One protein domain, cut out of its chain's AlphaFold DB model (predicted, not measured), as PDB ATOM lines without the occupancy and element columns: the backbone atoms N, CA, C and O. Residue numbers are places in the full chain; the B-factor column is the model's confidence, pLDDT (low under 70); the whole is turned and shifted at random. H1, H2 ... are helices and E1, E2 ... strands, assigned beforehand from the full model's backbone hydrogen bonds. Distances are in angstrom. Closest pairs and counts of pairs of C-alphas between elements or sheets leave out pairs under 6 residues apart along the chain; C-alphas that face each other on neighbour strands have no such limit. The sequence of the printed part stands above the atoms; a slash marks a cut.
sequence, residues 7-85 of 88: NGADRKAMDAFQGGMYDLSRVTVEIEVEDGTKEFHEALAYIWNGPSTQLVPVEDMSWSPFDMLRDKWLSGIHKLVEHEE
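Overview. This is residues 7 to 85 of the 88 residues of an uncharacterized protein of Cochliobolus heterostrophus (strain C5 / ATCC 48332 / race O) (UniProt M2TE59). A long two-stranded hairpin, E1 and E2, bends along its length; H1 precedes it at its open end, and from that same end a tail, residues 51 to 85 with H2, H3 and H4, stands free and swings out past the hairpin, leaving the middle empty. The printed part has 79 residues, with four named helices and two named strands in the order H1, E1, E2, H2, H3, H4, and the sheet E1 - E2 is antiparallel. The class is mixed, helices and strands. The whole is loose, with a radius of gyration of the C-alphas of 16.4 A and spans of 39 by 37 by 32 A.

Along the chain. Find C-alpha 22 at (-20.053, -39.640, 31.780); from there E1, residues 22 to 32, runs 26.7 A. E2, residues 38 to 48, returns over 27.0 A. Before them is H1, residues 8 to 17, 14.4 A long, beginning at C-alpha 8 at (-2.442, -34.609, 26.794). After them come H2, residues 58 to 61, H3, residues 65 to 70, and H4, residues 72 to 85, 20.3 A long, ending at C-alpha 85 at (5.873, -54.559, 16.939).

Arrangement. Begin with the hairpin, where E1 and E2 are antiparallel at 158 degrees. Look for N 23 and O 47 at 2.8 A, and N 31 and O 39 at 2.8 A, within hydrogen-bond range. E1 bends by 69 degrees at residue 25 and E2 by 68 degrees at residue 42. No named helix touches another. H3 and H4 are close but not clearly touching, about perpendicular at 77 degrees, with their closest C-alphas, Met 68 and Leu 74, 6.7 A apart. H2 and H3 are apart, and H1 is apart from E2, H2, H3 and H4. In H1, H3 and H4 every O i to N i+4 pair is within hydrogen-bond range; H2 is too short for one.

Size, cuts and confidence. Look to Thr 53 and Glu 85 for the two C-alphas farthest apart, 42.8 A. The printed part has no cut and no long link. In this model, pLDDT is under 70 at residue 19 and residues 61 to 85.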
ATOM      1  N   ASN A   7      -0.716 -38.608  29.098       80.94
ATOM      2  CA  ASN A   7      -0.321 -37.376  28.429       80.94
ATOM      3  C   ASN A   7      -1.559 -36.628  27.879       80.94
ATOM      4  O   ASN A   7      -2.704 -37.081  27.969       80.94
ATOM      5  N   GLY A   8      -1.345 -35.439  27.306       80.19
ATOM      6  CA  GLY A   8      -2.442 -34.609  26.794       80.19
ATOM      7  C   GLY A   8      -3.225 -35.225  25.624       80.19
ATOM      8  O   GLY A   8      -4.409 -34.924  25.469       80.19
ATOM      9  N   ALA A   9      -2.596 -36.071  24.806       79.69
ATOM     10  CA  ALA A   9      -3.258 -36.785  23.716       79.69
ATOM     11  C   ALA A   9      -4.082 -37.965  24.248       79.69
ATOM     12  O   ALA A   9      -5.246 -38.098  23.871       79.69
ATOM     13  N   ASP A  10      -3.535 -38.739  25.190       78.00
ATOM     14  CA  ASP A  10      -4.239 -39.869  25.807       78.00
ATOM     15  C   ASP A  10      -5.488 -39.397  26.555       78.00
ATOM     16  O   ASP A  10      -6.553 -40.003  26.445       78.00
ATOM     17  N   ARG A  11      -5.396 -38.259  27.260       80.25
ATOM     18  CA  ARG A  11      -6.556 -37.652  27.925       80.25
ATOM     19  C   ARG A  11      -7.662 -37.310  26.926       80.25
ATOM     20  O   ARG A  11      -8.816 -37.634  27.171       80.25
ATOM     21  N   LYS A  12      -7.318 -36.701  25.786       81.94
ATOM     22  CA  LYS A  12      -8.300 -36.378  24.740       81.94
ATOM     23  C   LYS A  12      -8.923 -37.628  24.124       81.94
ATOM     24  O   LYS A  12     -10.114 -37.619  23.827       81.94
ATOM     25  N   ALA A  13      -8.135 -38.683  23.924       81.75
ATOM     26  CA  ALA A  13      -8.642 -39.957  23.427       81.75
ATOM     27  C   ALA A  13      -9.623 -40.591  24.426       81.75
ATOM     28  O   ALA A  13     -10.692 -41.045  24.026       81.75
ATOM     29  N   MET A  14      -9.304 -40.538  25.724       80.75
ATOM     30  CA  MET A  14     -10.202 -40.980  26.791       80.75
ATOM     31  C   MET A  14     -11.494 -40.164  26.848       80.75
ATOM     32  O   MET A  14     -12.570 -40.754  26.920       80.75
ATOM     33  N   ASP A  15     -11.408 -38.836  26.746       81.94
ATOM     34  CA  ASP A  15     -12.580 -37.953  26.707       81.94
ATOM     35  C   ASP A  15     -13.485 -38.269  25.509       81.94
ATOM     36  O   ASP A  15     -14.707 -38.306  25.639       81.94
ATOM     37  N   ALA A  16     -12.892 -38.531  24.341       81.12
ATOM     38  CA  ALA A  16     -13.633 -38.900  23.141       81.12
ATOM     39  C   ALA A  16     -14.291 -40.284  23.264       81.12
ATOM     40  O   ALA A  16     -15.423 -40.460  22.819       81.12
ATOM     41  N   PHE A  17     -13.603 -41.251  23.878       78.00
ATOM     42  CA  PHE A  17     -14.120 -42.604  24.085       78.00
ATOM     43  C   PHE A  17     -15.269 -42.646  25.102       78.00
ATOM     44  O   PHE A  17     -16.271 -43.317  24.874       78.00
ATOM     45  N   GLN A  18     -15.141 -41.913  26.209       73.25
ATOM     46  CA  GLN A  18     -16.150 -41.851  27.277       73.25
ATOM     47  C   GLN A  18     -17.293 -40.866  26.972       73.25
ATOM     48  O   GLN A  18     -18.224 -40.719  27.768       73.25
ATOM     49  N   GLY A  19     -17.219 -40.168  25.836       61.94
ATOM     50  CA  GLY A  19     -18.080 -39.042  25.505       61.94
ATOM     51  C   GLY A  19     -19.578 -39.360  25.563       61.94
ATOM     52  O   GLY A  19     -20.060 -40.319  24.966       61.94
ATOM     53  N   GLY A  20     -20.326 -38.499  26.261       71.25
ATOM     54  CA  GLY A  20     -21.792 -38.481  26.299       71.25
ATOM     55  C   GLY A  20     -22.437 -39.257  27.451       71.25
ATOM     56  O   GLY A  20     -23.525 -38.880  27.871       71.25
ATOM     57  N   MET A  21     -21.774 -40.286  27.983       75.25
ATOM     58  CA  MET A  21     -22.307 -41.138  29.063       75.25
ATOM     59  C   MET A  21     -21.794 -40.770  30.464       75.25
ATOM     60  O   MET A  21     -22.351 -41.207  31.474       75.25
ATOM     61  N   TYR A  22     -20.718 -39.986  30.532       85.00
ATOM     62  CA  TYR A  22     -20.053 -39.640  31.780       85.00
ATOM     63  C   TYR A  22     -19.672 -38.160  31.816       85.00
ATOM     64  O   TYR A  22     -19.225 -37.597  30.815       85.00
ATOM     65  N   ASP A  23     -19.784 -37.561  32.997       85.94
ATOM     66  CA  ASP A  23     -19.270 -36.233  33.305       85.94
ATOM     67  C   ASP A  23     -17.854 -36.341  33.868       85.94
ATOM     68  O   ASP A  23     -17.572 -37.165  34.739       85.94
ATOM     69  N   LEU A  24     -16.952 -35.483  33.401       86.88
ATOM     70  CA  LEU A  24     -15.598 -35.409  33.934       86.88
ATOM     71  C   LEU A  24     -15.567 -34.467  35.141       86.88
ATOM     72  O   LEU A  24     -15.803 -33.265  35.002       86.88
ATOM     73  N   SER A  25     -15.231 -34.993  36.316       88.06
ATOM     74  CA  SER A  25     -15.149 -34.217  37.555       88.06
ATOM     75  C   SER A  25     -13.771 -34.311  38.202       88.06
ATOM     76  O   SER A  25     -13.076 -35.322  38.085       88.06
ATOM     77  N   ARG A  26     -13.375 -33.246  38.906       91.25
ATOM     78  CA  ARG A  26     -12.188 -33.251  39.769       91.25
ATOM     79  C   ARG A  26     -12.536 -33.909  41.092       91.25
ATOM     80  O   ARG A  26     -13.509 -33.524  41.737       91.25
ATOM     81  N   VAL A  27     -11.722 -34.871  41.498       91.06
ATOM     82  CA  VAL A  27     -11.881 -35.608  42.751       91.06
ATOM     83  C   VAL A  27     -10.560 -35.643  43.504       91.06
ATOM     84  O   VAL A  27      -9.487 -35.604  42.902       91.06
ATOM     85  N   THR A  28     -10.641 -35.742  44.825       92.44
ATOM     86  CA  THR A  28      -9.489 -36.063  45.666       92.44
ATOM     87  C   THR A  28      -9.481 -37.565  45.898       92.44
ATOM     88  O   THR A  28     -10.482 -38.121  46.350       92.44
ATOM     89  N   VAL A  29      -8.369 -38.219  45.578       89.69
ATOM     90  CA  VAL A  29      -8.164 -39.646  45.834       89.69
ATOM     91  C   VAL A  29      -7.174 -39.826  46.974       89.69
ATOM     92  O   VAL A  29      -6.160 -39.133  47.031       89.69
ATOM     93  N   GLU A  30      -7.488 -40.745  47.881       91.94
ATOM     94  CA  GLU A  30      -6.545 -41.240  48.883       91.94
ATOM     95  C   GLU A  30      -5.792 -42.428  48.274       91.94
ATOM     96  O   GLU A  30      -6.413 -43.362  47.760       91.94
ATOM     97  N   ILE A  31      -4.465 -42.373  48.305       88.06
ATOM     98  CA  ILE A  31      -3.573 -43.431  47.834       88.06
ATOM     99  C   ILE A  31      -2.724 -43.866  49.021       88.06
ATOM    100  O   ILE A  31      -2.051 -43.047  49.639       88.06
ATOM    101  N   GLU A  32      -2.754 -45.157  49.330       89.25
ATOM    102  CA  GLU A  32      -1.819 -45.760  50.275       89.25
ATOM    103  C   GLU A  32      -0.577 -46.219  49.504       89.25
ATOM    104  O   GLU A  32      -0.682 -47.024  48.574       89.25
ATOM    105  N   VAL A  33       0.584 -45.661  49.840       86.44
ATOM    106  CA  VAL A  33       1.874 -46.055  49.254       86.44
ATOM    107  C   VAL A  33       2.453 -47.276  49.986       86.44
ATOM    108  O   VAL A  33       1.974 -47.648  51.052       86.44
ATOM    109  N   GLU A  34       3.479 -47.924  49.420       85.50
ATOM    110  CA  GLU A  34       4.012 -49.207  49.931       85.50
ATOM    111  C   GLU A  34       4.450 -49.182  51.405       85.50
ATOM    112  O   GLU A  34       4.417 -50.216  52.070       85.50
ATOM    113  N   ASP A  35       4.852 -48.021  51.927       90.44
ATOM    114  CA  ASP A  35       5.247 -47.863  53.330       90.44
ATOM    115  C   ASP A  35       4.061 -47.659  54.298       90.44
ATOM    116  O   ASP A  35       4.265 -47.503  55.504       90.44
ATOM    117  N   GLY A  36       2.826 -47.694  53.785       88.94
ATOM    118  CA  GLY A  36       1.582 -47.500  54.531       88.94
ATOM    119  C   GLY A  36       1.178 -46.034  54.717       88.94
ATOM    120  O   GLY A  36       0.160 -45.750  55.356       88.94
ATOM    121  N   THR A  37       1.947 -45.082  54.183       93.75
ATOM    122  CA  THR A  37       1.580 -43.663  54.206       93.75
ATOM    123  C   THR A  37       0.381 -43.411  53.298       93.75
ATOM    124  O   THR A  37       0.294 -43.925  52.185       93.75
ATOM    125  N   LYS A  38      -0.550 -42.583  53.775       94.12
ATOM    126  CA  LYS A  38      -1.707 -42.137  52.999       94.12
ATOM    127  C   LYS A  38      -1.434 -40.771  52.394       94.12
ATOM    128  O   LYS A  38      -1.206 -39.803  53.120       94.12
ATOM    129  N   GLU A  39      -1.499 -40.692  51.076       92.69
ATOM    130  CA  GLU A  39      -1.346 -39.461  50.313       92.69
ATOM    131  C   GLU A  39      -2.660 -39.067  49.640       92.69
ATOM    132  O   GLU A  39      -3.423 -39.916  49.179       92.69
ATOM    133  N   PHE A  40      -2.915 -37.763  49.550       92.12
ATOM    134  CA  PHE A  40      -4.097 -37.221  48.887       92.12
ATOM    135  C   PHE A  40      -3.688 -36.521  47.601       92.12
ATOM    136  O   PHE A  40      -2.925 -35.555  47.630       92.12
ATOM    137  N   HIS A  41      -4.229 -36.989  46.482       88.31
ATOM    138  CA  HIS A  41      -3.911 -36.471  45.154       88.31
ATOM    139  C   HIS A  41      -5.168 -35.969  44.453       88.31
ATOM    140  O   HIS A  41      -6.254 -36.531  44.606       88.31
ATOM    141  N   GLU A  42      -5.029 -34.908  43.663       89.94
ATOM    142  CA  GLU A  42      -6.093 -34.487  42.754       89.94
ATOM    143  C   GLU A  42      -6.087 -35.364  41.499       89.94
ATOM    144  O   GLU A  42      -5.063 -35.531  40.835       89.94
ATOM    145  N   ALA A  43      -7.255 -35.889  41.144       88.94
ATOM    146  CA  ALA A  43      -7.466 -36.693  39.952       88.94
ATOM    147  C   ALA A  43      -8.708 -36.223  39.185       88.94
ATOM    148  O   ALA A  43      -9.533 -35.451  39.680       88.94
ATOM    149  N   LEU A  44      -8.839 -36.701  37.949       87.50
ATOM    150  CA  LEU A  44     -10.069 -36.575  37.177       87.50
ATOM    151  C   LEU A  44     -10.769 -37.930  37.135       87.50
ATOM    152  O   LEU A  44     -10.130 -38.943  36.855       87.50
ATOM    153  N   ALA A  45     -12.072 -37.930  37.392       87.88
ATOM    154  CA  ALA A  45     -12.915 -39.114  37.341       87.88
ATOM    155  C   ALA A  45     -14.083 -38.889  36.380       87.88
ATOM    156  O   ALA A  45     -14.726 -37.840  36.414       87.88
ATOM    157  N   TYR A  46     -14.358 -39.893  35.546       86.44
ATOM    158  CA  TYR A  46     -15.580 -39.964  34.751       86.44
ATOM    159  C   TYR A  46     -16.702 -40.517  35.633       86.44
ATOM    160  O   TYR A  46     -16.618 -41.643  36.125       86.44
ATOM    161  N   ILE A  47     -17.732 -39.711  35.856       86.06
ATOM    162  CA  ILE A  47     -18.874 -40.013  36.717       86.06
ATOM    163  C   ILE A  47     -20.088 -40.242  35.828       86.06
ATOM    164  O   ILE A  47     -20.390 -39.420  34.971       86.06
ATOM    165  N   TRP A  48     -20.785 -41.360  36.021       86.25
ATOM    166  CA  TRP A  48     -21.990 -41.667  35.253       86.25
ATOM    167  C   TRP A  48     -23.038 -40.565  35.436       86.25
ATOM    168  O   TRP A  48     -23.403 -40.249  36.569       86.25
ATOM    169  N   ASN A  49     -23.520 -39.999  34.328       85.56
ATOM    170  CA  ASN A  49     -24.500 -38.907  34.333       85.56
ATOM    171  C   ASN A  49     -25.913 -39.352  33.903       85.56
ATOM    172  O   ASN A  49     -26.837 -38.540  33.835       85.56
ATOM    173  N   GLY A  50     -26.094 -40.649  33.629       85.31
ATOM    174  CA  GLY A  50     -27.370 -41.249  33.255       85.31
ATOM    175  C   GLY A  50     -28.206 -41.751  34.445       85.31
ATOM    176  O   GLY A  50     -27.874 -41.535  35.612       85.31
ATOM    177  N   PRO A  51     -29.311 -42.468  34.177       87.31
ATOM    178  CA  PRO A  51     -30.186 -43.010  35.216       87.31
ATOM    179  C   PRO A  51     -29.478 -44.033  36.114       87.31
ATOM    180  O   PRO A  51     -28.724 -44.878  35.631       87.31
ATOM    181  N   SER A  52     -29.789 -44.025  37.412       84.44
ATOM    182  CA  SER A  52     -29.235 -44.989  38.376       84.44
ATOM    183  C   SER A  52     -29.711 -46.427  38.154       84.44
ATOM    184  O   SER A  52     -29.053 -47.364  38.585       84.44
ATOM    185  N   THR A  53     -30.823 -46.625  37.443       85.56
ATOM    186  CA  THR A  53     -31.358 -47.951  37.091       85.56
ATOM    187  C   THR A  53     -30.474 -48.736  36.122       85.56
ATOM    188  O   THR A  53     -30.705 -49.925  35.929       85.56
ATOM    189  N   GLN A  54     -29.489 -48.082  35.502       81.56
ATOM    190  CA  GLN A  54     -28.499 -48.699  34.615       81.56
ATOM    191  C   GLN A  54     -27.148 -48.922  35.310       81.56
ATOM    192  O   GLN A  54     -26.221 -49.442  34.691       81.56
ATOM    193  N   LEU A  55     -27.021 -48.523  36.580       81.00
ATOM    194  CA  LEU A  55     -25.819 -48.771  37.360       81.00
ATOM    195  C   LEU A  55     -25.791 -50.223  37.825       81.00
ATOM    196  O   LEU A  55     -26.790 -50.768  38.294       81.00
ATOM    197  N   VAL A  56     -24.615 -50.823  37.713       80.44
ATOM    198  CA  VAL A  56     -24.333 -52.148  38.256       80.44
ATOM    199  C   VAL A  56     -23.861 -51.978  39.708       80.44
ATOM    200  O   VAL A  56     -23.089 -51.048  39.970       80.44
ATOM    201  N   PRO A  57     -24.314 -52.821  40.656       79.88
ATOM    202  CA  PRO A  57     -23.832 -52.797  42.034       79.88
ATOM    203  C   PRO A  57     -22.305 -52.886  42.119       79.88
ATOM    204  O   PRO A  57     -21.651 -53.536  41.301       79.88
ATOM    205  N   VAL A  58     -21.725 -52.221  43.119       77.06
ATOM    206  CA  VAL A  58     -20.264 -52.168  43.287       77.06
ATOM    207  C   VAL A  58     -19.707 -53.555  43.575       77.06
ATOM    208  O   VAL A  58     -18.619 -53.871  43.117       77.06
ATOM    209  N   GLU A  59     -20.459 -54.393  44.279       77.19
ATOM    210  CA  GLU A  59     -20.089 -55.765  44.627       77.19
ATOM    211  C   GLU A  59     -19.905 -56.644  43.381       77.19
ATOM    212  O   GLU A  59     -19.079 -57.553  43.384       77.19
ATOM    213  N   ASP A  60     -20.622 -56.326  42.300       74.50
ATOM    214  CA  ASP A  60     -20.563 -57.042  41.023       74.50
ATOM    215  C   ASP A  60     -19.494 -56.464  40.074       74.50
ATOM    216  O   ASP A  60     -19.117 -57.098  39.089       74.50
ATOM    217  N   MET A  61     -19.000 -55.254  40.363       67.62
ATOM    218  CA  MET A  61     -17.998 -54.526  39.568       67.62
ATOM    219  C   MET A  61     -16.652 -54.389  40.284       67.62
ATOM    220  O   MET A  61     -15.691 -53.876  39.702       67.62
ATOM    221  N   SER A  62     -16.569 -54.792  41.554       66.88
ATOM    222  CA  SER A  62     -15.341 -54.750  42.327       66.88
ATOM    223  C   SER A  62     -14.375 -55.750  41.721       66.88
ATOM    224  O   SER A  62     -14.600 -56.956  41.764       66.88
ATOM    225  N   TRP A  63     -13.307 -55.229  41.140       67.56
ATOM    226  CA  TRP A  63     -12.235 -56.024  40.584       67.56
ATOM    227  C   TRP A  63     -10.948 -55.653  41.307       67.56
ATOM    228  O   TRP A  63     -10.688 -54.492  41.640       67.56
ATOM    229  N   SER A  64     -10.145 -56.666  41.570       67.12
ATOM    230  CA  SER A  64      -8.787 -56.529  42.044       67.12
ATOM    231  C   SER A  64      -7.847 -56.358  40.851       67.12
ATOM    232  O   SER A  64      -8.042 -57.012  39.828       67.12
ATOM    233  N   PRO A  65      -6.751 -55.588  40.960       60.22
ATOM    234  CA  PRO A  65      -5.671 -55.631  39.971       60.22
ATOM    235  C   PRO A  65      -5.172 -57.060  39.676       60.22
ATOM    236  O   PRO A  65      -4.730 -57.353  38.565       60.22
ATOM    237  N   PHE A  66      -5.303 -57.977  40.644       61.72
ATOM    238  CA  PHE A  66      -5.013 -59.400  40.457       61.72
ATOM    239  C   PHE A  66      -5.979 -60.108  39.500       61.72
ATOM    240  O   PHE A  66      -5.587 -61.102  38.888       61.72
ATOM    241  N   ASP A  67      -7.203 -59.606  39.340       64.81
ATOM    242  CA  ASP A  67      -8.165 -60.127  38.371       64.81
ATOM    243  C   ASP A  67      -7.721 -59.788  36.947       64.81
ATOM    244  O   ASP A  67      -7.730 -60.675  36.102       64.81
ATOM    245  N   MET A  68      -7.180 -58.581  36.707       57.81
ATOM    246  CA  MET A  68      -6.538 -58.215  35.430       57.81
ATOM    247  C   MET A  68      -5.407 -59.190  35.083       57.81
ATOM    248  O   MET A  68      -5.382 -59.750  33.991       57.81
ATOM    249  N   LEU A  69      -4.493 -59.449  36.026       58.78
ATOM    250  CA  LEU A  69      -3.346 -60.347  35.819       58.78
ATOM    251  C   LEU A  69      -3.747 -61.794  35.489       58.78
ATOM    252  O   LEU A  69      -2.959 -62.537  34.907       58.78
ATOM    253  N   ARG A  70      -4.958 -62.204  35.873       56.12
ATOM    254  CA  ARG A  70      -5.512 -63.532  35.587       56.12
ATOM    255  C   ARG A  70      -6.363 -63.557  34.322       56.12
ATOM    256  O   ARG A  70      -6.712 -64.647  33.864       56.12
ATOM    257  N   ASP A  71      -6.710 -62.397  33.775       55.06
ATOM    258  CA  ASP A  71      -7.709 -62.312  32.727       55.06
ATOM    259  C   ASP A  71      -7.123 -62.600  31.340       55.06
ATOM    260  O   ASP A  71      -6.073 -62.086  30.934       55.06
ATOM    261  N   LYS A  72      -7.855 -63.399  30.557       55.31
ATOM    262  CA  LYS A  72      -7.491 -63.752  29.172       55.31
ATOM    263  C   LYS A  72      -7.438 -62.522  28.266       55.31
ATOM    264  O   LYS A  72      -6.809 -62.570  27.211       55.31
ATOM    265  N   TRP A  73      -8.094 -61.438  28.677       55.53
ATOM    266  CA  TRP A  73      -8.091 -60.152  27.994       55.53
ATOM    267  C   TRP A  73      -6.690 -59.523  27.933       55.53
ATOM    268  O   TRP A  73      -6.249 -59.148  26.848       55.53
ATOM    269  N   LEU A  74      -5.930 -59.520  29.038       54.50
ATOM    270  CA  LEU A  74      -4.540 -59.029  29.062       54.50
ATOM    271  C   LEU A  74      -3.615 -59.893  28.208       54.50
ATOM    272  O   LEU A  74      -2.790 -59.377  27.457       54.50
ATOM    273  N   SER A  75      -3.811 -61.212  28.261       59.03
ATOM    274  CA  SER A  75      -3.105 -62.145  27.377       59.03
ATOM    275  C   SER A  75      -3.427 -61.895  25.896       59.03
ATOM    276  O   SER A  75      -2.583 -62.129  25.035       59.03
ATOM    277  N   GLY A  76      -4.645 -61.439  25.587       58.69
ATOM    278  CA  GLY A  76      -5.072 -61.058  24.242       58.69
ATOM    279  C   GLY A  76      -4.451 -59.743  23.769       58.69
ATOM    280  O   GLY A  76      -3.975 -59.681  22.641       58.69
ATOM    281  N   ILE A  77      -4.395 -58.729  24.638       58.78
ATOM    282  CA  ILE A  77      -3.762 -57.438  24.328       58.78
ATOM    283  C   ILE A  77      -2.254 -57.586  24.147       58.78
ATOM    284  O   ILE A  77      -1.725 -57.075  23.167       58.78
ATOM    285  N   HIS A  78      -1.569 -58.337  25.017       55.09
ATOM    286  CA  HIS A  78      -0.134 -58.601  24.860       55.09
ATOM    287  C   HIS A  78       0.181 -59.232  23.500       55.09
ATOM    288  O   HIS A  78       1.077 -58.770  22.804       55.09
ATOM    289  N   LYS A  79      -0.612 -60.224  23.072       60.94
ATOM    290  CA  LYS A  79      -0.445 -60.847  21.751       60.94
ATOM    291  C   LYS A  79      -0.691 -59.885  20.593       60.94
ATOM    292  O   LYS A  79      -0.066 -60.039  19.552       60.94
ATOM    293  N   LEU A  80      -1.621 -58.943  20.742       54.97
ATOM    294  CA  LEU A  80      -1.909 -57.952  19.707       54.97
ATOM    295  C   LEU A  80      -0.734 -56.972  19.553       54.97
ATOM    296  O   LEU A  80      -0.297 -56.721  18.437       54.97
ATOM    297  N   VAL A  81      -0.187 -56.499  20.678       61.44
ATOM    298  CA  VAL A  81       0.950 -55.563  20.722       61.44
ATOM    299  C   VAL A  81       2.237 -56.214  20.204       61.44
ATOM    300  O   VAL A  81       2.912 -55.631  19.361       61.44
ATOM    301  N   GLU A  82       2.541 -57.452  20.611       61.22
ATOM    302  CA  GLU A  82       3.689 -58.213  20.083       61.22
ATOM    303  C   GLU A  82       3.617 -58.394  18.556       61.22
ATOM    304  O   GLU A  82       4.636 -58.398  17.865       61.22
ATOM    305  N   HIS A  83       2.406 -58.538  18.012       56.50
ATOM    306  CA  HIS A  83       2.193 -58.721  16.580       56.50
ATOM    307  C   HIS A  83       2.298 -57.410  15.783       56.50
ATOM    308  O   HIS A  83       2.654 -57.446  14.605       56.50
ATOM    309  N   GLU A  84       2.000 -56.264  16.400       50.66
ATOM    310  CA  GLU A  84       2.198 -54.938  15.799       50.66
ATOM    311  C   GLU A  84       3.675 -54.517  15.815       50.66
ATOM    312  O   GLU A  84       4.157 -53.985  14.817       50.66
ATOM    313  N   GLU A  85       4.425 -54.825  16.878       49.88
ATOM    314  CA  GLU A  85       5.873 -54.559  16.939       49.88
ATOM    315  C   GLU A  85       6.679 -55.416  15.954       49.88
ATOM    316  O   GLU A  85       7.659 -54.943  15.392       49.88
TER     317      GLU A  85